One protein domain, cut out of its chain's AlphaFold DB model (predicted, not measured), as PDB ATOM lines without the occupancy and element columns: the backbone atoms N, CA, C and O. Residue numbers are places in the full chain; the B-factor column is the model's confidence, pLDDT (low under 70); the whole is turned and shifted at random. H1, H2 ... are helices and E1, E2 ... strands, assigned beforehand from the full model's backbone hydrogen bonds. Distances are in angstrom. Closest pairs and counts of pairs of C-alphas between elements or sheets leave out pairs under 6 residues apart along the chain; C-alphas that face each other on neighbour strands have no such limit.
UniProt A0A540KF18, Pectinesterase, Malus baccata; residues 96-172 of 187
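This is residues 96 to 172 of the 187 residues of the protein "Pectinesterase" of Malus baccata (UniProt A0A540KF18). Little regular structure: an elongated domain mostly of loops, in which E1 and E2 make a V, E3 runs side by side with E1, and short H1 lies beyond E2. Unnamed residues 96 to 106 and 133 to 142 run across the V's open side. The 77 printed residues include, in order, E1, E2, H1 and E3, class mixed, helices and strands, with 17 residues in named elements; E1 and E3 form a parallel sheet. It is only just compact, close to loose, with radius of gyration of the C-alphas 13.5 A and spans of 44 by 29 by 19 A.

E1, residues 112 to 115, begins at C-alpha 112 (253.642, 245.463, 318.615). E2, residues 117 to 121, measures 13.1 A from first to last C-alpha. H1 is residues 127 to 130. E3, residues 147 to 150, ends at C-alpha 150 (261.605, 238.196, 321.373).

E1 runs on into E2 at 95 degrees. E1 and E3 are parallel at 5 degrees, with N 114 and O 148 2.9 A apart, within hydrogen-bond range. E2 pairs with no named strand, but its residues 118 to 119 pair with 153 to 154, parallel. H1 is too short for an O i to N i+4 pair.

The farthest C-alphas, of Asn 107 and Thr 128, are 44.5 A apart. The printed part has no cut; the link H1 to E3 is long. pLDDT is under 70 at residues 96, 127 to 132 and 167 to 172.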
ATOM      1  N   VAL A  96     242.795 237.470 329.368       66.06
ATOM      2  CA  VAL A  96     243.354 236.245 328.778       66.06
ATOM      3  C   VAL A  96     244.488 236.502 327.786       66.06
ATOM      4  O   VAL A  96     245.324 235.630 327.599       66.06
ATOM      5  N   THR A  97     244.574 237.677 327.159       75.94
ATOM      6  CA  THR A  97     245.661 237.991 326.224       75.94
ATOM      7  C   THR A  97     246.472 239.201 326.619       75.94
ATOM      8  O   THR A  97     245.930 240.253 326.950       75.94
ATOM      9  N   ILE A  98     247.772 239.072 326.405       86.31
ATOM     10  CA  ILE A  98     248.774 240.117 326.579       86.31
ATOM     11  C   ILE A  98     248.633 241.209 325.511       86.31
ATOM     12  O   ILE A  98     248.735 242.396 325.813       86.31
ATOM     13  N   THR A  99     248.386 240.820 324.257       91.69
ATOM     14  CA  THR A  99     248.223 241.753 323.136       91.69
ATOM     15  C   THR A  99     246.968 241.462 322.318       91.69
ATOM     16  O   THR A  99     246.593 240.312 322.105       91.69
ATOM     17  N   ALA A 100     246.339 242.518 321.806       90.62
ATOM     18  CA  ALA A 100     245.251 242.434 320.836       90.62
ATOM     19  C   ALA A 100     245.519 243.446 319.712       90.62
ATOM     20  O   ALA A 100     245.057 244.585 319.750       90.62
ATOM     21  N   GLN A 101     246.366 243.073 318.749       91.69
ATOM     22  CA  GLN A 101     246.864 244.018 317.748       91.69
ATOM     23  C   GLN A 101     245.852 244.197 316.602       91.69
ATOM     24  O   GLN A 101     245.276 243.235 316.092       91.69
ATOM     25  N   GLY A 102     245.601 245.461 316.244       90.12
ATOM     26  CA  GLY A 102     244.494 245.877 315.380       90.12
ATOM     27  C   GLY A 102     244.861 246.298 313.958       90.12
ATOM     28  O   GLY A 102     244.115 247.072 313.367       90.12
ATOM     29  N   ARG A 103     245.991 245.856 313.393       91.00
ATOM     30  CA  ARG A 103     246.367 246.204 312.011       91.00
ATOM     31  C   ARG A 103     245.363 245.612 311.019       91.00
ATOM     32  O   ARG A 103     245.093 244.412 311.049       91.00
ATOM     33  N   THR A 104     244.837 246.444 310.125       89.12
ATOM     34  CA  THR A 104     243.812 246.048 309.142       89.12
ATOM     35  C   THR A 104     244.372 245.841 307.740       89.12
ATOM     36  O   THR A 104     243.831 245.024 307.005       89.12
ATOM     37  N   ASP A 105     245.460 246.526 307.389       90.62
ATOM     38  CA  ASP A 105     246.065 246.502 306.054       90.62
ATOM     39  C   ASP A 105     247.526 246.022 306.134       90.62
ATOM     40  O   ASP A 105     248.303 246.460 306.990       90.62
ATOM     41  N   GLN A 106     247.910 245.103 305.246       91.94
ATOM     42  CA  GLN A 106     249.258 244.542 305.170       91.94
ATOM     43  C   GLN A 106     250.325 245.604 304.862       91.94
ATOM     44  O   GLN A 106     251.453 245.472 305.348       91.94
ATOM     45  N   ASN A 107     249.958 246.667 304.141       93.88
ATOM     46  CA  ASN A 107     250.830 247.786 303.786       93.88
ATOM     47  C   ASN A 107     251.098 248.731 304.967       93.88
ATOM     48  O   ASN A 107     252.035 249.528 304.926       93.88
ATOM     49  N   GLN A 108     250.320 248.639 306.053       89.88
ATOM     50  CA  GLN A 108     250.599 249.409 307.263       89.88
ATOM     51  C   GLN A 108     251.885 248.912 307.932       89.88
ATOM     52  O   GLN A 108     252.073 247.724 308.231       89.88
ATOM     53  N   ASN A 109     252.759 249.859 308.263       94.06
ATOM     54  CA  ASN A 109     254.018 249.642 308.975       94.06
ATOM     55  C   ASN A 109     253.843 249.584 310.509       94.06
ATOM     56  O   ASN A 109     254.775 249.862 311.257       94.06
ATOM     57  N   THR A 110     252.656 249.202 310.985       93.50
ATOM     58  CA  THR A 110     252.312 249.129 312.411       93.50
ATOM     59  C   THR A 110     252.475 247.712 312.969       93.50
ATOM     60  O   THR A 110     252.494 246.722 312.230       93.50
ATOM     61  N   GLY A 111     252.620 247.597 314.286       92.94
ATOM     62  CA  GLY A 111     252.798 246.324 314.983       92.94
ATOM     63  C   GLY A 111     253.135 246.540 316.454       92.94
ATOM     64  O   GLY A 111     253.382 247.672 316.866       92.94
ATOM     65  N   ILE A 112     253.151 245.460 317.231       96.00
ATOM     66  CA  ILE A 112     253.642 245.463 318.615       96.00
ATOM     67  C   ILE A 112     254.897 244.590 318.694       96.00
ATOM     68  O   ILE A 112     254.919 243.477 318.174       96.00
ATOM     69  N   SER A 113     255.945 245.086 319.348       95.38
ATOM     70  CA  SER A 113     257.174 244.331 319.603       95.38
ATOM     71  C   SER A 113     257.481 244.346 321.092       95.38
ATOM     72  O   SER A 113     257.777 245.401 321.647       95.38
ATOM     73  N   LEU A 114     257.461 243.173 321.719       94.62
ATOM     74  CA  LEU A 114     257.906 242.967 323.094       94.62
ATOM     75  C   LEU A 114     259.332 242.408 323.051       94.62
ATOM     76  O   LEU A 114     259.556 241.272 322.633       94.62
ATOM     77  N   HIS A 115     260.307 243.233 323.426       94.00
ATOM     78  CA  HIS A 115     261.729 242.896 323.364       94.00
ATOM     79  C   HIS A 115     262.379 243.111 324.727       94.00
ATOM     80  O   HIS A 115     262.220 244.184 325.304       94.00
ATOM     81  N   LYS A 116     263.115 242.108 325.232       95.00
ATOM     82  CA  LYS A 116     263.716 242.150 326.580       95.00
ATOM     83  C   LYS A 116     262.683 242.476 327.663       95.00
ATOM     84  O   LYS A 116     262.893 243.331 328.521       95.00
ATOM     85  N   CYS A 117     261.527 241.828 327.564       91.25
ATOM     86  CA  CYS A 117     260.446 241.964 328.527       91.25
ATOM     87  C   CYS A 117     260.399 240.749 329.456       91.25
ATOM     88  O   CYS A 117     260.797 239.647 329.078       91.25
ATOM     89  N   THR A 118     259.842 240.944 330.643       92.00
ATOM     90  CA  THR A 118     259.475 239.873 331.571       92.00
ATOM     91  C   THR A 118     257.958 239.840 331.655       92.00
ATOM     92  O   THR A 118     257.345 240.832 332.054       92.00
ATOM     93  N   ILE A 119     257.366 238.723 331.235       90.50
ATOM     94  CA  ILE A 119     255.919 238.493 331.217       90.50
ATOM     95  C   ILE A 119     255.598 237.474 332.299       90.50
ATOM     96  O   ILE A 119     255.904 236.292 332.143       90.50
ATOM     97  N   VAL A 120     255.029 237.931 333.408       87.19
ATOM     98  CA  VAL A 120     254.803 237.102 334.598       87.19
ATOM     99  C   VAL A 120     253.464 237.436 335.248       87.19
ATOM    100  O   VAL A 120     252.945 238.541 335.053       87.19
ATOM    101  N   PRO A 121     252.899 236.509 336.040       83.25
ATOM    102  CA  PRO A 121     251.747 236.835 336.862       83.25
ATOM    103  C   PRO A 121     252.138 237.892 337.892       83.25
ATOM    104  O   PRO A 121     253.291 237.951 338.335       83.25
ATOM    105  N   ALA A 122     251.173 238.718 338.286       79.81
ATOM    106  CA  ALA A 122     251.395 239.661 339.371       79.81
ATOM    107  C   ALA A 122     251.784 238.915 340.672       79.81
ATOM    108  O   ALA A 122     251.283 237.809 340.902       79.81
ATOM    109  N   PRO A 123     252.689 239.459 341.511       76.75
ATOM    110  CA  PRO A 123     253.164 238.787 342.727       76.75
ATOM    111  C   PRO A 123     252.048 238.332 343.678       76.75
ATOM    112  O   PRO A 123     252.173 237.298 344.328       76.75
ATOM    113  N   GLU A 124     250.958 239.089 343.728       73.44
ATOM    114  CA  GLU A 124     249.751 238.842 344.517       73.44
ATOM    115  C   GLU A 124     248.859 237.716 343.964       73.44
ATOM    116  O   GLU A 124     247.888 237.327 344.608       73.44
ATOM    117  N   PHE A 125     249.168 237.178 342.780       71.56
ATOM    118  CA  PHE A 125     248.367 236.145 342.134       71.56
ATOM    119  C   PHE A 125     248.770 234.743 342.618       71.56
ATOM    120  O   PHE A 125     249.832 234.198 342.262       71.56
ATOM    121  N   ASN A 126     247.909 234.146 343.446       70.19
ATOM    122  CA  ASN A 126     248.174 232.880 344.126       70.19
ATOM    123  C   ASN A 126     248.382 231.726 343.137       70.19
ATOM    124  O   ASN A 126     247.684 231.600 342.132       70.19
ATOM    125  N   LYS A 127     249.328 230.827 343.442       66.56
ATOM    126  CA  LYS A 127     249.657 229.671 342.581       66.56
ATOM    127  C   LYS A 127     248.473 228.735 342.338       66.56
ATOM    128  O   LYS A 127     248.342 228.217 341.237       66.56
ATOM    129  N   THR A 128     247.621 228.531 343.338       67.25
ATOM    130  CA  THR A 128     246.447 227.653 343.229       67.25
ATOM    131  C   THR A 128     245.387 228.245 342.305       67.25
ATOM    132  O   THR A 128     244.739 227.520 341.562       67.25
ATOM    133  N   GLU A 129     245.254 229.573 342.297       66.88
ATOM    134  CA  GLU A 129     244.327 230.271 341.408       66.88
ATOM    135  C   GLU A 129     244.817 230.198 339.961       66.88
ATOM    136  O   GLU A 129     244.008 229.910 339.088       66.88
ATOM    137  N   ARG A 130     246.134 230.323 339.710       67.62
ATOM    138  CA  ARG A 130     246.749 230.264 338.363       67.62
ATOM    139  C   ARG A 130     246.336 229.062 337.524       67.62
ATOM    140  O   ARG A 130     246.245 229.202 336.312       67.62
ATOM    141  N   GLN A 131     246.091 227.908 338.142       66.88
ATOM    142  CA  GLN A 131     245.703 226.692 337.417       66.88
ATOM    143  C   GLN A 131     244.366 226.845 336.680       66.88
ATOM    144  O   GLN A 131     244.123 226.140 335.708       66.88
ATOM    145  N   ASN A 132     243.534 227.798 337.108       69.56
ATOM    146  CA  ASN A 132     242.231 228.072 336.514       69.56
ATOM    147  C   ASN A 132     242.269 229.182 335.453       69.56
ATOM    148  O   ASN A 132     241.229 229.510 334.886       69.56
ATOM    149  N   PHE A 133     243.434 229.783 335.187       73.12
ATOM    150  CA  PHE A 133     243.557 230.878 334.230       73.12
ATOM    151  C   PHE A 133     244.467 230.490 333.083       73.12
ATOM    152  O   PHE A 133     245.609 230.079 333.264       73.12
ATOM    153  N   VAL A 134     243.949 230.695 331.880       76.50
ATOM    154  CA  VAL A 134     244.710 230.543 330.652       76.50
ATOM    155  C   VAL A 134     245.098 231.931 330.167       76.50
ATOM    156  O   VAL A 134     244.241 232.801 330.009       76.50
ATOM    157  N   THR A 135     246.389 232.136 329.918       84.50
ATOM    158  CA  THR A 135     246.907 233.391 329.377       84.50
ATOM    159  C   THR A 135     247.671 233.137 328.079       84.50
ATOM    160  O   THR A 135     248.513 232.251 328.003       84.50
ATOM    161  N   PHE A 136     247.415 233.929 327.042       89.62
ATOM    162  CA  PHE A 136     248.093 233.876 325.747       89.62
ATOM    163  C   PHE A 136     248.883 235.170 325.495       89.62
ATOM    164  O   PHE A 136     248.527 236.253 325.963       89.62
ATOM    165  N   LEU A 137     249.933 235.087 324.678       91.75
ATOM    166  CA  LEU A 137     250.734 236.228 324.210       91.75
ATOM    167  C   LEU A 137     249.916 237.222 323.378       91.75
ATOM    168  O   LEU A 137     250.217 238.419 323.328       91.75
ATOM    169  N   GLY A 138     248.854 236.751 322.734       90.12
ATOM    170  CA  GLY A 138     247.933 237.636 322.056       90.12
ATOM    171  C   GLY A 138     246.846 236.942 321.263       90.12
ATOM    172  O   GLY A 138     246.841 235.720 321.114       90.12
ATOM    173  N   MET A 139     245.970 237.777 320.715       90.19
ATOM    174  CA  MET A 139     244.973 237.420 319.713       90.19
ATOM    175  C   MET A 139     244.945 238.463 318.585       90.19
ATOM    176  O   MET A 139     245.298 239.630 318.803       90.19
ATOM    177  N   PRO A 140     244.516 238.092 317.370       89.12
ATOM    178  CA  PRO A 140     244.355 239.046 316.284       89.12
ATOM    179  C   PRO A 140     243.053 239.838 316.440       89.12
ATOM    180  O   PRO A 140     241.981 239.300 316.204       89.12
ATOM    181  N   TRP A 141     243.119 241.129 316.789       86.38
ATOM    182  CA  TRP A 141     241.902 241.960 316.806       86.38
ATOM    183  C   TRP A 141     241.408 242.283 315.387       86.38
ATOM    184  O   TRP A 141     240.223 242.523 315.166       86.38
ATOM    185  N   ARG A 142     242.321 242.289 314.408       88.31
ATOM    186  CA  ARG A 142     242.043 242.524 312.984       88.31
ATOM    187  C   ARG A 142     242.866 241.581 312.100       88.31
ATOM    188  O   ARG A 142     243.877 241.035 312.540       88.31
ATOM    189  N   ASN A 143     242.446 241.426 310.842       84.94
ATOM    190  CA  ASN A 143     242.949 240.404 309.909       84.94
ATOM    191  C   ASN A 143     244.451 240.484 309.601       84.94
ATOM    192  O   ASN A 143     245.041 239.474 309.235       84.94
ATOM    193  N   CYS A 144     245.081 241.648 309.762       89.62
ATOM    194  CA  CYS A 144     246.512 241.820 309.514       89.62
ATOM    195  C   CYS A 144     247.324 241.930 310.812       89.62
ATOM    196  O   CYS A 144     248.436 242.459 310.770       89.62
ATOM    197  N   SER A 145     246.796 241.463 311.953       91.94
ATOM    198  CA  SER A 145     247.457 241.544 313.262       91.94
ATOM    199  C   SER A 145     248.942 241.170 313.202       91.94
ATOM    200  O   SER A 145     249.318 240.168 312.593       91.94
ATOM    201  N   ARG A 146     249.803 241.993 313.811       94.88
ATOM    202  CA  ARG A 146     251.256 241.771 313.831       94.88
ATOM    203  C   ARG A 146     251.847 242.073 315.203       94.88
ATOM    204  O   ARG A 146     252.015 243.240 315.562       94.88
ATOM    205  N   THR A 147     252.232 241.016 315.910       95.62
ATOM    206  CA  THR A 147     252.929 241.088 317.197       95.62
ATOM    207  C   THR A 147     254.145 240.167 317.185       95.62
ATOM    208  O   THR A 147     254.062 239.044 316.698       95.62
ATOM    209  N   VAL A 148     255.264 240.626 317.744       96.38
ATOM    210  CA  VAL A 148     256.469 239.817 317.972       96.38
ATOM    211  C   VAL A 148     256.841 239.870 319.448       96.38
ATOM    212  O   VAL A 148     256.822 240.937 320.060       96.38
ATOM    213  N   VAL A 149     257.213 238.719 320.007       95.56
ATOM    214  CA  VAL A 149     257.802 238.602 321.344       95.56
ATOM    215  C   VAL A 149     259.171 237.957 321.186       95.56
ATOM    216  O   VAL A 149     259.275 236.855 320.656       95.56
ATOM    217  N   MET A 150     260.231 238.653 321.591       95.69
ATOM    218  CA  MET A 150     261.605 238.196 321.373       95.69
ATOM    219  C   MET A 150     262.519 238.547 322.542       95.69
ATOM    220  O   MET A 150     262.332 239.566 323.211       95.69
ATOM    221  N   ARG A 151     263.520 237.692 322.795       95.31
ATOM    222  CA  ARG A 151     264.485 237.825 323.909       95.31
ATOM    223  C   ARG A 151     263.814 238.205 325.233       95.31
ATOM    224  O   ARG A 151     264.311 239.057 325.956       95.31
ATOM    225  N   SER A 152     262.637 237.646 325.479       92.12
ATOM    226  CA  SER A 152     261.800 237.964 326.630       92.12
ATOM    227  C   SER A 152     261.655 236.721 327.493       92.12
ATOM    228  O   SER A 152     261.657 235.605 326.974       92.12
ATOM    229  N   TYR A 153     261.537 236.917 328.799       94.12
ATOM    230  CA  TYR A 153     261.202 235.847 329.725       94.12
ATOM    231  C   TYR A 153     259.684 235.673 329.770       94.12
ATOM    232  O   TYR A 153     258.953 236.640 330.000       94.12
ATOM    233  N   LEU A 154     259.224 234.440 329.558       92.25
ATOM    234  CA  LEU A 154     257.819 234.058 329.653       92.25
ATOM    235  C   LEU A 154     257.635 233.195 330.901       92.25
ATOM    236  O   LEU A 154     258.282 232.160 331.038       92.25
ATOM    237  N   GLY A 155     256.782 233.647 331.816       86.62
ATOM    238  CA  GLY A 155     256.400 232.892 333.000       86.62
ATOM    239  C   GLY A 155     255.520 231.682 332.677       86.62
ATOM    240  O   GLY A 155     255.030 231.511 331.562       86.62
ATOM    241  N   ASP A 156     255.280 230.875 333.706       85.19
ATOM    242  CA  ASP A 156     254.504 229.629 333.665       85.19
ATOM    243  C   ASP A 156     253.010 229.812 333.342       85.19
ATOM    244  O   ASP A 156     252.330 228.844 333.021       85.19
ATOM    245  N   MET A 157     252.496 231.044 333.392       83.88
ATOM    246  CA  MET A 157     251.097 231.351 333.078       83.88
ATOM    247  C   MET A 157     250.767 231.324 331.577       83.88
ATOM    248  O   MET A 157     249.593 231.334 331.209       83.88
ATOM    249  N   ILE A 158     251.780 231.367 330.700       87.44
ATOM    250  CA  ILE A 158     251.554 231.421 329.255       87.44
ATOM    251  C   ILE A 158     251.197 230.027 328.743       87.44
ATOM    252  O   ILE A 158     251.987 229.090 328.841       87.44
ATOM    253  N   HIS A 159     250.012 229.909 328.149       89.00
ATOM    254  CA  HIS A 159     249.532 228.676 327.547       89.00
ATOM    255  C   HIS A 159     250.527 228.169 326.486       89.00
ATOM    256  O   HIS A 159     250.978 228.975 325.665       89.00
ATOM    257  N   PRO A 160     250.825 226.854 326.410       90.56
ATOM    258  CA  PRO A 160     251.814 226.306 325.472       90.56
ATOM    259  C   PRO A 160     251.554 226.630 323.992       90.56
ATOM    260  O   PRO A 160     252.492 226.760 323.214       90.56
ATOM    261  N   GLN A 161     250.287 226.811 323.603       91.50
ATOM    262  CA  GLN A 161     249.909 227.256 322.249       91.50
ATOM    263  C   GLN A 161     250.430 228.667 321.910       91.50
ATOM    264  O   GLN A 161     250.543 229.031 320.741       91.50
ATOM    265  N   GLY A 162     250.714 229.493 322.920       91.62
ATOM    266  CA  GLY A 162     251.228 230.853 322.787       91.62
ATOM    267  C   GLY A 162     250.178 231.879 322.357       91.62
ATOM    268  O   GLY A 162     250.060 232.917 322.999       91.62
ATOM    269  N   TRP A 163     249.388 231.596 321.320       91.88
ATOM    270  CA  TRP A 163     248.439 232.535 320.705       91.88
ATOM    271  C   TRP A 163     247.030 231.950 320.624       91.88
ATOM    272  O   TRP A 163     246.873 230.758 320.351       91.88
ATOM    273  N   SER A 164     246.004 232.784 320.804       88.88
ATOM    274  CA  SER A 164     244.603 232.387 320.629       88.88
ATOM    275  C   SER A 164     244.028 232.928 319.317       88.88
ATOM    276  O   SER A 164     244.479 233.954 318.796       88.88
ATOM    277  N   LYS A 165     242.997 232.264 318.778       85.69
ATOM    278  CA  LYS A 165     242.199 232.849 317.692       85.69
ATOM    279  C   LYS A 165     241.357 234.003 318.240       85.69
ATOM    280  O   LYS A 165     241.143 234.123 319.449       85.69
ATOM    281  N   TRP A 166     240.884 234.862 317.344       77.81
ATOM    282  CA  TRP A 166     239.893 235.872 317.703       77.81
ATOM    283  C   TRP A 166     238.574 235.195 318.087       77.81
ATOM    284  O   TRP A 166     238.095 234.347 317.342       77.81
ATOM    285  N   GLY A 167     237.988 235.579 319.222       66.75
ATOM    286  CA  GLY A 167     236.696 235.054 319.681       66.75
ATOM    287  C   GLY A 167     236.752 233.758 320.501       66.75
ATOM    288  O   GLY A 167     235.785 233.476 321.195       66.75
ATOM    289  N   ASP A 168     237.879 233.034 320.516       60.09
ATOM    290  CA  ASP A 168     238.045 231.771 321.272       60.09
ATOM    291  C   ASP A 168     238.352 231.981 322.772       60.09
ATOM    292  O   ASP A 168     238.565 231.034 323.524       60.09
ATOM    293  N   CYS A 169     238.433 233.230 323.223       53.75
ATOM    294  CA  CYS A 169     238.771 233.578 324.597       53.75
ATOM    295  C   CYS A 169     237.507 233.853 325.426       53.75
ATOM    296  O   CYS A 169     236.933 234.944 325.357       53.75
ATOM    297  N   GLU A 170     237.111 232.904 326.274       47.91
ATOM    298  CA  GLU A 170     236.236 233.220 327.406       47.91
ATOM    299  C   GLU A 170     236.978 234.173 328.350       47.91
ATOM    300  O   GLU A 170     238.173 234.023 328.588       47.91
ATOM    301  N   ALA A 171     236.314 235.223 328.834       43.38
ATOM    302  CA  ALA A 171     236.953 236.262 329.635       43.38
ATOM    303  C   ALA A 171     237.346 235.730 331.025       43.38
ATOM    304  O   ALA A 171     236.589 235.864 331.982       43.38
ATOM    305  N   VAL A 172     238.542 235.154 331.144       40.59
ATOM    306  CA  VAL A 172     239.128 234.768 332.431       40.59
ATOM    307  C   VAL A 172     240.090 235.865 332.914       40.59
ATOM    308  O   VAL A 172     240.918 236.377 332.156       40.59
TER     309      VAL A 172